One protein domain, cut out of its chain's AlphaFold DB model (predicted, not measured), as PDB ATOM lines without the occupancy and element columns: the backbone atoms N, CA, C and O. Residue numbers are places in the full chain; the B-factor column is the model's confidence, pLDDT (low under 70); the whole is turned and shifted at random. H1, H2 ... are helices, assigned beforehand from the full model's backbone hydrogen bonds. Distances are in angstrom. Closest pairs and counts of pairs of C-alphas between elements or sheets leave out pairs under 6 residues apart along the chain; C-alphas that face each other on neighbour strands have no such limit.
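AT A GLANCE: This is residues 15 to 20 and 29 to 88 of the 88 residues of the protein "Alpha/beta-type small acid-soluble spore protein" of Chengkuizengella marina (UniProt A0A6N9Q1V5). Look first for one long helix, H4, which makes one half of a rod; the short helix H1 sits across it, and the other half is a loose open loop in which the small helices H2 and H3 lead outward and residues 45 to 62 fold back to H4. The far part of H4 sticks out, with residues 77 to 88 standing free. You have 66 printed residues with four named helices, in the order H1, H2, H3, H4, and no named strand; the class is all helix. The whole is extended, with a radius of gyration of the C-alphas of 17.7 A and spans of 60 by 22 by 13 A.

IN THESE COORDINATES: Find C-alpha 63 at (32.336, -14.772, -45.972); from there H4, residues 63 to 86, runs 34.3 A to C-alpha 86 at (9.192, -13.209, -20.747). H1, residues 15 to 20, begins at C-alpha 15 at (25.206, -27.848, -35.776) and measures 8.6 A. H2 is residues 33 to 36, 5.4 A, and H3 is residues 39 to 44, 8.4 A.

HOW THE PARTS SIT: H4 touches H1 with residues 69 to 73 alone; the closest C-alphas, those of Val 69 and Lys 18, are 6.5 A apart. Their lines are about perpendicular, at 73 degrees. H2 is apart from H4 and from H1, and H3 is apart from both too. H2 and H3 meet only through their link. In H1, H3 and H4 every O i to N i+4 pair is within hydrogen-bond range; H2 is too short for such a pair, and its one O i to N i+3 pair is not within range.

THE WHOLE: The C-alphas of Leu 45 and Ser 88, the two farthest apart, are 60.7 A apart. Residues 21 to 28 are not printed, and C-alphas 20 and 29 stand 9.8 A apart across that cut. The link from H2 to H3 is tight; that from H3 to H4, 18 residues, is long. Look at the B-factor column: mean pLDDT of the printed part is 75.1, and residues 29 to 57 and residue 88 are under 70.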
ATOM      1  N   ASN A  15      24.933 -27.154 -34.519       89.62
ATOM      2  CA  ASN A  15      25.206 -27.848 -35.776       89.62
ATOM      3  C   ASN A  15      23.929 -28.094 -36.582       89.62
ATOM      4  O   ASN A  15      23.942 -27.867 -37.786       89.62
ATOM      5  N   GLN A  16      22.823 -28.479 -35.941       90.62
ATOM      6  CA  GLN A  16      21.532 -28.596 -36.623       90.62
ATOM      7  C   GLN A  16      21.112 -27.264 -37.250       90.62
ATOM      8  O   GLN A  16      20.836 -27.221 -38.446       90.62
ATOM      9  N   TRP A  17      21.171 -26.170 -36.488       93.25
ATOM     10  CA  TRP A  17      20.813 -24.845 -36.997       93.25
ATOM     11  C   TRP A  17      21.731 -24.353 -38.110       93.25
ATOM     12  O   TRP A  17      21.268 -23.699 -39.034       93.25
ATOM     13  N   LYS A  18      23.029 -24.674 -38.058       90.56
ATOM     14  CA  LYS A  18      23.964 -24.357 -39.144       90.56
ATOM     15  C   LYS A  18      23.488 -24.939 -40.471       90.56
ATOM     16  O   LYS A  18      23.480 -24.214 -41.458       90.56
ATOM     17  N   TYR A  19      23.100 -26.214 -40.494       90.12
ATOM     18  CA  TYR A  19      22.602 -26.861 -41.711       90.12
ATOM     19  C   TYR A  19      21.208 -26.365 -42.095       90.12
ATOM     20  O   TYR A  19      20.977 -26.088 -43.266       90.12
ATOM     21  N   GLU A  20      20.319 -26.191 -41.114       91.19
ATOM     22  CA  GLU A  20      18.966 -25.654 -41.302       91.19
ATOM     23  C   GLU A  20      19.019 -24.278 -41.977       91.19
ATOM     24  O   GLU A  20      18.572 -24.127 -43.111       91.19
ATOM     25  N   VAL A  29      25.652 -26.292 -48.318       69.56
ATOM     26  CA  VAL A  29      26.616 -26.743 -47.304       69.56
ATOM     27  C   VAL A  29      26.482 -28.251 -47.115       69.56
ATOM     28  O   VAL A  29      25.390 -28.772 -46.910       69.56
ATOM     29  N   GLY A  30      27.595 -28.973 -47.217       61.78
ATOM     30  CA  GLY A  30      27.614 -30.427 -47.072       61.78
ATOM     31  C   GLY A  30      28.435 -31.125 -48.147       61.78
ATOM     32  O   GLY A  30      28.789 -30.545 -49.175       61.78
ATOM     33  N   GLN A  31      28.730 -32.396 -47.884       51.44
ATOM     34  CA  GLN A  31      29.612 -33.256 -48.676       51.44
ATOM     35  C   GLN A  31      29.226 -33.356 -50.161       51.44
ATOM     36  O   GLN A  31      30.087 -33.639 -50.983       51.44
ATOM     37  N   GLN A  32      27.976 -33.055 -50.521       48.91
ATOM     38  CA  GLN A  32      27.502 -33.035 -51.906       48.91
ATOM     39  C   GLN A  32      27.929 -31.775 -52.685       48.91
ATOM     40  O   GLN A  32      28.263 -31.856 -53.857       48.91
ATOM     41  N   ALA A  33      28.005 -30.608 -52.042       49.69
ATOM     42  CA  ALA A  33      28.251 -29.350 -52.754       49.69
ATOM     43  C   ALA A  33      29.720 -29.145 -53.151       49.69
ATOM     44  O   ALA A  33      30.019 -28.601 -54.212       49.69
ATOM     45  N   ALA A  34      30.647 -29.617 -52.312       50.94
ATOM     46  CA  ALA A  34      32.072 -29.640 -52.644       50.94
ATOM     47  C   ALA A  34      32.390 -30.660 -53.756       50.94
ATOM     48  O   ALA A  34      33.425 -30.562 -54.417       50.94
ATOM     49  N   VAL A  35      31.497 -31.632 -53.966       50.78
ATOM     50  CA  VAL A  35      31.627 -32.666 -54.993       50.78
ATOM     51  C   VAL A  35      31.203 -32.116 -56.365       50.78
ATOM     52  O   VAL A  35      31.913 -32.328 -57.346       50.78
ATOM     53  N   ASP A  36      30.161 -31.297 -56.451       50.97
ATOM     54  CA  ASP A  36      29.551 -31.009 -57.758       50.97
ATOM     55  C   ASP A  36      30.276 -29.950 -58.618       50.97
ATOM     56  O   ASP A  36      30.189 -30.011 -59.839       50.97
ATOM     57  N   TYR A  37      31.043 -29.003 -58.047       52.75
ATOM     58  CA  TYR A  37      31.659 -27.928 -58.862       52.75
ATOM     59  C   TYR A  37      33.110 -28.181 -59.314       52.75
ATOM     60  O   TYR A  37      33.548 -27.615 -60.313       52.75
ATOM     61  N   TYR A  38      33.866 -29.028 -58.602       50.75
ATOM     62  CA  TYR A  38      35.276 -29.320 -58.924       50.75
ATOM     63  C   TYR A  38      35.655 -30.806 -58.836       50.75
ATOM     64  O   TYR A  38      36.736 -31.175 -59.302       50.75
ATOM     65  N   SER A  39      34.815 -31.682 -58.265       54.84
ATOM     66  CA  SER A  39      35.210 -33.085 -58.081       54.84
ATOM     67  C   SER A  39      35.018 -33.959 -59.315       54.84
ATOM     68  O   SER A  39      35.695 -34.979 -59.405       54.84
ATOM     69  N   GLU A  40      34.180 -33.579 -60.285       57.19
ATOM     70  CA  GLU A  40      34.046 -34.350 -61.531       57.19
ATOM     71  C   GLU A  40      35.339 -34.290 -62.357       57.19
ATOM     72  O   GLU A  40      35.851 -35.325 -62.776       57.19
ATOM     73  N   PHE A  41      35.958 -33.111 -62.459       60.81
ATOM     74  CA  PHE A  41      37.277 -32.956 -63.083       60.81
ATOM     75  C   PHE A  41      38.402 -33.556 -62.222       60.81
ATOM     76  O   PHE A  41      39.306 -34.228 -62.720       60.81
ATOM     77  N   ALA A  42      38.351 -33.354 -60.901       58.81
ATOM     78  CA  ALA A  42      39.384 -33.857 -59.994       58.81
ATOM     79  C   ALA A  42      39.375 -35.392 -59.842       58.81
ATOM     80  O   ALA A  42      40.424 -35.989 -59.585       58.81
ATOM     81  N   SER A  43      38.213 -36.030 -60.027       59.03
ATOM     82  CA  SER A  43      38.067 -37.491 -60.061       59.03
ATOM     83  C   SER A  43      38.658 -38.093 -61.336       59.03
ATOM     84  O   SER A  43      39.213 -39.188 -61.277       59.03
ATOM     85  N   GLU A  44      38.581 -37.383 -62.464       58.47
ATOM     86  CA  GLU A  44      39.167 -37.807 -63.742       58.47
ATOM     87  C   GLU A  44      40.700 -37.675 -63.747       58.47
ATOM     88  O   GLU A  44      41.406 -38.522 -64.291       58.47
ATOM     89  N   LEU A  45      41.237 -36.666 -63.053       67.38
ATOM     90  CA  LEU A  45      42.677 -36.394 -62.980       67.38
ATOM     91  C   LEU A  45      43.429 -37.299 -61.974       67.38
ATOM     92  O   LEU A  45      44.656 -37.264 -61.900       67.38
ATOM     93  N   GLY A  46      42.719 -38.121 -61.190       59.91
ATOM     94  CA  GLY A  46      43.312 -39.099 -60.266       59.91
ATOM     95  C   GLY A  46      44.040 -38.502 -59.050       59.91
ATOM     96  O   GLY A  46      44.746 -39.227 -58.351       59.91
ATOM     97  N   VAL A  47      43.887 -37.199 -58.783       58.53
ATOM     98  CA  VAL A  47      44.708 -36.466 -57.792       58.53
ATOM     99  C   VAL A  47      44.048 -36.325 -56.417       58.53
ATOM    100  O   VAL A  47      44.695 -35.851 -55.485       58.53
ATOM    101  N   VAL A  48      42.784 -36.732 -56.244       56.47
ATOM    102  CA  VAL A  48      42.072 -36.542 -54.967       56.47
ATOM    103  C   VAL A  48      41.573 -37.879 -54.414       56.47
ATOM    104  O   VAL A  48      40.640 -38.467 -54.965       56.47
ATOM    105  N   PRO A  49      42.156 -38.394 -53.315       54.22
ATOM    106  CA  PRO A  49      41.637 -39.587 -52.662       54.22
ATOM    107  C   PRO A  49      40.246 -39.292 -52.081       54.22
ATOM    108  O   PRO A  49      40.093 -38.429 -51.217       54.22
ATOM    109  N   LYS A  50      39.233 -40.059 -52.518       52.53
ATOM    110  CA  LYS A  50      37.825 -39.997 -52.060       52.53
ATOM    111  C   LYS A  50      37.644 -40.051 -50.530       52.53
ATOM    112  O   LYS A  50      36.588 -39.678 -50.036       52.53
ATOM    113  N   GLN A  51      38.653 -40.491 -49.774       53.03
ATOM    114  CA  GLN A  51      38.632 -40.553 -48.307       53.03
ATOM    115  C   GLN A  51      39.119 -39.283 -47.582       53.03
ATOM    116  O   GLN A  51      38.981 -39.216 -46.362       53.03
ATOM    117  N   ALA A  52      39.674 -38.286 -48.282       50.75
ATOM    118  CA  ALA A  52      40.183 -37.054 -47.659       50.75
ATOM    119  C   ALA A  52      39.160 -35.905 -47.591       50.75
ATOM    120  O   ALA A  52      39.444 -34.882 -46.973       50.75
ATOM    121  N   LEU A  53      37.961 -36.070 -48.162       53.56
ATOM    122  CA  LEU A  53      36.830 -35.158 -47.949       53.56
ATOM    123  C   LEU A  53      36.189 -35.459 -46.590       53.56
ATOM    124  O   LEU A  53      35.064 -35.944 -46.494       53.56
ATOM    125  N   LYS A  54      36.968 -35.260 -45.530       50.53
ATOM    126  CA  LYS A  54      36.488 -35.318 -44.159       50.53
ATOM    127  C   LYS A  54      36.114 -33.902 -43.738       50.53
ATOM    128  O   LYS A  54      36.906 -32.989 -43.930       50.53
ATOM    129  N   GLU A  55      34.935 -33.805 -43.134       54.47
ATOM    130  CA  GLU A  55      34.302 -32.604 -42.579       54.47
ATOM    131  C   GLU A  55      33.766 -31.635 -43.630       54.47
ATOM    132  O   GLU A  55      34.516 -30.899 -44.256       54.47
ATOM    133  N   ASP A  56      32.437 -31.654 -43.792       61.81
ATOM    134  CA  ASP A  56      31.575 -30.471 -43.895       61.81
ATOM    135  C   ASP A  56      32.297 -29.205 -44.365       61.81
ATOM    136  O   ASP A  56      32.472 -28.239 -43.619       61.81
ATOM    137  N   TYR A  57      32.770 -29.229 -45.610       65.94
ATOM    138  CA  TYR A  57      33.584 -28.148 -46.131       65.94
ATOM    139  C   TYR A  57      32.676 -26.957 -46.426       65.94
ATOM    140  O   TYR A  57      31.792 -27.033 -47.273       65.94
ATOM    141  N   TRP A  58      32.878 -25.866 -45.690       75.06
ATOM    142  CA  TRP A  58      32.199 -24.578 -45.881       75.06
ATOM    143  C   TRP A  58      33.124 -23.570 -46.584       75.06
ATOM    144  O   TRP A  58      32.881 -22.370 -46.553       75.06
ATOM    145  N   GLY A  59      34.237 -24.017 -47.169       71.00
ATOM    146  CA  GLY A  59      35.217 -23.102 -47.761       71.00
ATOM    147  C   GLY A  59      34.819 -22.561 -49.135       71.00
ATOM    148  O   GLY A  59      35.408 -21.586 -49.588       71.00
ATOM    149  N   HIS A  60      33.823 -23.159 -49.793       76.94
ATOM    150  CA  HIS A  60      33.297 -22.682 -51.075       76.94
ATOM    151  C   HIS A  60      32.234 -21.586 -50.930       76.94
ATOM    152  O   HIS A  60      31.938 -20.917 -51.916       76.94
ATOM    153  N   ILE A  61      31.674 -21.380 -49.732       84.19
ATOM    154  CA  ILE A  61      30.728 -20.285 -49.480       84.19
ATOM    155  C   ILE A  61      31.474 -18.994 -49.130       84.19
ATOM    156  O   ILE A  61      32.530 -18.996 -48.494       84.19
ATOM    157  N   SER A  62      30.918 -17.861 -49.540       88.81
ATOM    158  CA  SER A  62      31.503 -16.551 -49.271       88.81
ATOM    159  C   SER A  62      31.445 -16.192 -47.780       88.81
ATOM    160  O   SER A  62      30.572 -16.633 -47.029       88.81
ATOM    161  N   ALA A  63      32.343 -15.301 -47.341       88.75
ATOM    162  CA  ALA A  63      32.336 -14.772 -45.972       88.75
ATOM    163  C   ALA A  63      31.006 -14.085 -45.602       88.75
ATOM    164  O   ALA A  63      30.606 -14.063 -44.440       88.75
ATOM    165  N   ARG A  64      30.304 -13.532 -46.600       90.12
ATOM    166  CA  ARG A  64      28.984 -12.925 -46.416       90.12
ATOM    167  C   ARG A  64      27.924 -13.979 -46.098       90.12
ATOM    168  O   ARG A  64      27.090 -13.747 -45.232       90.12
ATOM    169  N   GLU A  65      27.961 -15.113 -46.784       90.12
ATOM    170  CA  GLU A  65      27.006 -16.211 -46.618       90.12
ATOM    171  C   GLU A  65      27.222 -16.950 -45.297       90.12
ATOM    172  O   GLU A  65      26.276 -17.143 -44.535       90.12
ATOM    173  N   SER A  66      28.476 -17.271 -44.960       89.69
ATOM    174  CA  SER A  66      28.801 -17.844 -43.649       89.69
ATOM    175  C   SER A  66      28.460 -16.878 -42.506       89.69
ATOM    176  O   SER A  66      27.942 -17.300 -41.469       89.69
ATOM    177  N   GLY A  67      28.658 -15.571 -42.719       92.50
ATOM    178  CA  GLY A  67      28.221 -14.517 -41.804       92.50
ATOM    179  C   GLY A  67      26.701 -14.443 -41.636       92.50
ATOM    180  O   GLY A  67      26.224 -14.302 -40.510       92.50
ATOM    181  N   ALA A  68      25.929 -14.589 -42.718       94.38
ATOM    182  CA  ALA A  68      24.466 -14.598 -42.669       94.38
ATOM    183  C   ALA A  68      23.927 -15.776 -41.842       94.38
ATOM    184  O   ALA A  68      23.059 -15.579 -40.992       94.38
ATOM    185  N   VAL A  69      24.507 -16.972 -42.008       93.75
ATOM    186  CA  VAL A  69      24.167 -18.149 -41.190       93.75
ATOM    187  C   VAL A  69      24.469 -17.901 -39.708       93.75
ATOM    188  O   VAL A  69      23.622 -18.145 -38.850       93.75
ATOM    189  N   GLY A  70      25.657 -17.377 -39.384       93.62
ATOM    190  CA  GLY A  70      26.022 -17.054 -37.998       93.62
ATOM    191  C   GLY A  70      25.118 -15.986 -37.366       93.62
ATOM    192  O   GLY A  70      24.755 -16.085 -36.189       93.62
ATOM    193  N   GLY A  71      24.705 -14.994 -38.157       95.88
ATOM    194  CA  GLY A  71      23.744 -13.970 -37.753       95.88
ATOM    195  C   GLY A  71      22.366 -14.554 -37.434       95.88
ATOM    196  O   GLY A  71      21.807 -14.238 -36.385       95.88
ATOM    197  N   ALA A  72      21.858 -15.460 -38.276       95.81
ATOM    198  CA  ALA A  72      20.579 -16.142 -38.061       95.81
ATOM    199  C   ALA A  72      20.583 -17.003 -36.786       95.81
ATOM    200  O   ALA A  72      19.651 -16.935 -35.981       95.81
ATOM    201  N   ILE A  73      21.675 -17.739 -36.541       95.44
ATOM    202  CA  ILE A  73      21.876 -18.501 -35.297       95.44
ATOM    203  C   ILE A  73      21.805 -17.578 -34.079       95.44
ATOM    204  O   ILE A  73      21.088 -17.863 -33.120       95.44
ATOM    205  N   THR A  74      22.526 -16.458 -34.123       95.44
ATOM    206  CA  THR A  74      22.566 -15.501 -33.011       95.44
ATOM    207  C   THR A  74      21.197 -14.864 -32.774       95.44
ATOM    208  O   THR A  74      20.763 -14.759 -31.630       95.44
ATOM    209  N   ALA A  75      20.476 -14.506 -33.839       95.94
ATOM    210  CA  ALA A  75      19.127 -13.956 -33.742       95.94
ATOM    211  C   ALA A  75      18.151 -14.940 -33.073       95.94
ATOM    212  O   ALA A  75      17.419 -14.556 -32.160       95.94
ATOM    213  N   ARG A  76      18.192 -16.223 -33.458       95.12
ATOM    214  CA  ARG A  76      17.353 -17.269 -32.850       95.12
ATOM    215  C   ARG A  76      17.694 -17.503 -31.378       95.12
ATOM    216  O   ARG A  76      16.781 -17.673 -30.574       95.12
ATOM    217  N   LEU A  77      18.978 -17.473 -31.011       93.94
ATOM    218  CA  LEU A  77      19.407 -17.563 -29.610       93.94
ATOM    219  C   LEU A  77      18.841 -16.417 -28.768       93.94
ATOM    220  O   LEU A  77      18.342 -16.660 -27.671       93.94
ATOM    221  N   ILE A  78      18.892 -15.188 -29.287       94.81
ATOM    222  CA  ILE A  78      18.355 -14.010 -28.597       94.81
ATOM    223  C   ILE A  78      16.840 -14.135 -28.443       94.81
ATOM    224  O   ILE A  78      16.346 -13.981 -27.333       94.81
ATOM    225  N   GLN A  79      16.112 -14.510 -29.499       94.88
ATOM    226  CA  GLN A  79      14.666 -14.727 -29.403       94.88
ATOM    227  C   GLN A  79      14.296 -15.785 -28.360       94.88
ATOM    228  O   GLN A  79      13.355 -15.592 -27.595       94.88
ATOM    229  N   GLN A  80      15.022 -16.905 -28.308       93.38
ATOM    230  CA  GLN A  80      14.780 -17.936 -27.297       93.38
ATOM    231  C   GLN A  80      15.085 -17.428 -25.887       93.38
ATOM    232  O   GLN A  80      14.322 -17.703 -24.966       93.38
ATOM    233  N   ALA A  81      16.163 -16.660 -25.714       92.94
ATOM    234  CA  ALA A  81      16.491 -16.046 -24.433       92.94
ATOM    235  C   ALA A  81      15.411 -15.042 -23.993       92.94
ATOM    236  O   ALA A  81      14.978 -15.087 -22.846       92.94
ATOM    237  N   GLU A  82      14.924 -14.194 -24.901       94.94
ATOM    238  CA  GLU A  82      13.818 -13.266 -24.641       94.94
ATOM    239  C   GLU A  82      12.540 -14.010 -24.247       94.94
ATOM    240  O   GLU A  82      11.908 -13.648 -23.261       94.94
ATOM    241  N   GLN A  83      12.180 -15.086 -24.953       94.12
ATOM    242  CA  GLN A  83      11.017 -15.911 -24.606       94.12
ATOM    243  C   GLN A  83      11.145 -16.538 -23.216       94.12
ATOM    244  O   GLN A  83      10.176 -16.542 -22.462       94.12
ATOM    245  N   VAL A  84      12.331 -17.038 -22.855       93.88
ATOM    246  CA  VAL A  84      12.589 -17.587 -21.515       93.88
ATOM    247  C   VAL A  84      12.443 -16.509 -20.441       93.88
ATOM    248  O   VAL A  84      11.863 -16.795 -19.400       93.88
ATOM    249  N   LEU A  85      12.913 -15.285 -20.702       93.19
ATOM    250  CA  LEU A  85      12.798 -14.152 -19.776       93.19
ATOM    251  C   LEU A  85      11.371 -13.596 -19.667       93.19
ATOM    252  O   LEU A  85      10.977 -13.109 -18.615       93.19
ATOM    253  N   LEU A  86      10.595 -13.636 -20.749       92.31
ATOM    254  CA  LEU A  86       9.192 -13.209 -20.747       92.31
ATOM    255  C   LEU A  86       8.281 -14.235 -20.070       92.31
ATOM    256  O   LEU A  86       7.219 -13.882 -19.565       92.31
ATOM    257  N   ASN A  87       8.683 -15.506 -20.092       81.12
ATOM    258  CA  ASN A  87       7.952 -16.617 -19.497       81.12
ATOM    259  C   ASN A  87       8.479 -16.995 -18.096       81.12
ATOM    260  O   ASN A  87       8.118 -18.055 -17.575       81.12
ATOM    261  N   SER A  88       9.339 -16.156 -17.509       64.88
ATOM    262  CA  SER A  88       9.841 -16.243 -16.130       64.88
ATOM    263  C   SER A  88       9.254 -15.136 -15.269       64.88
ATOM    264  O   SER A  88       8.846 -15.444 -14.129       64.88
TER     265      SER A  88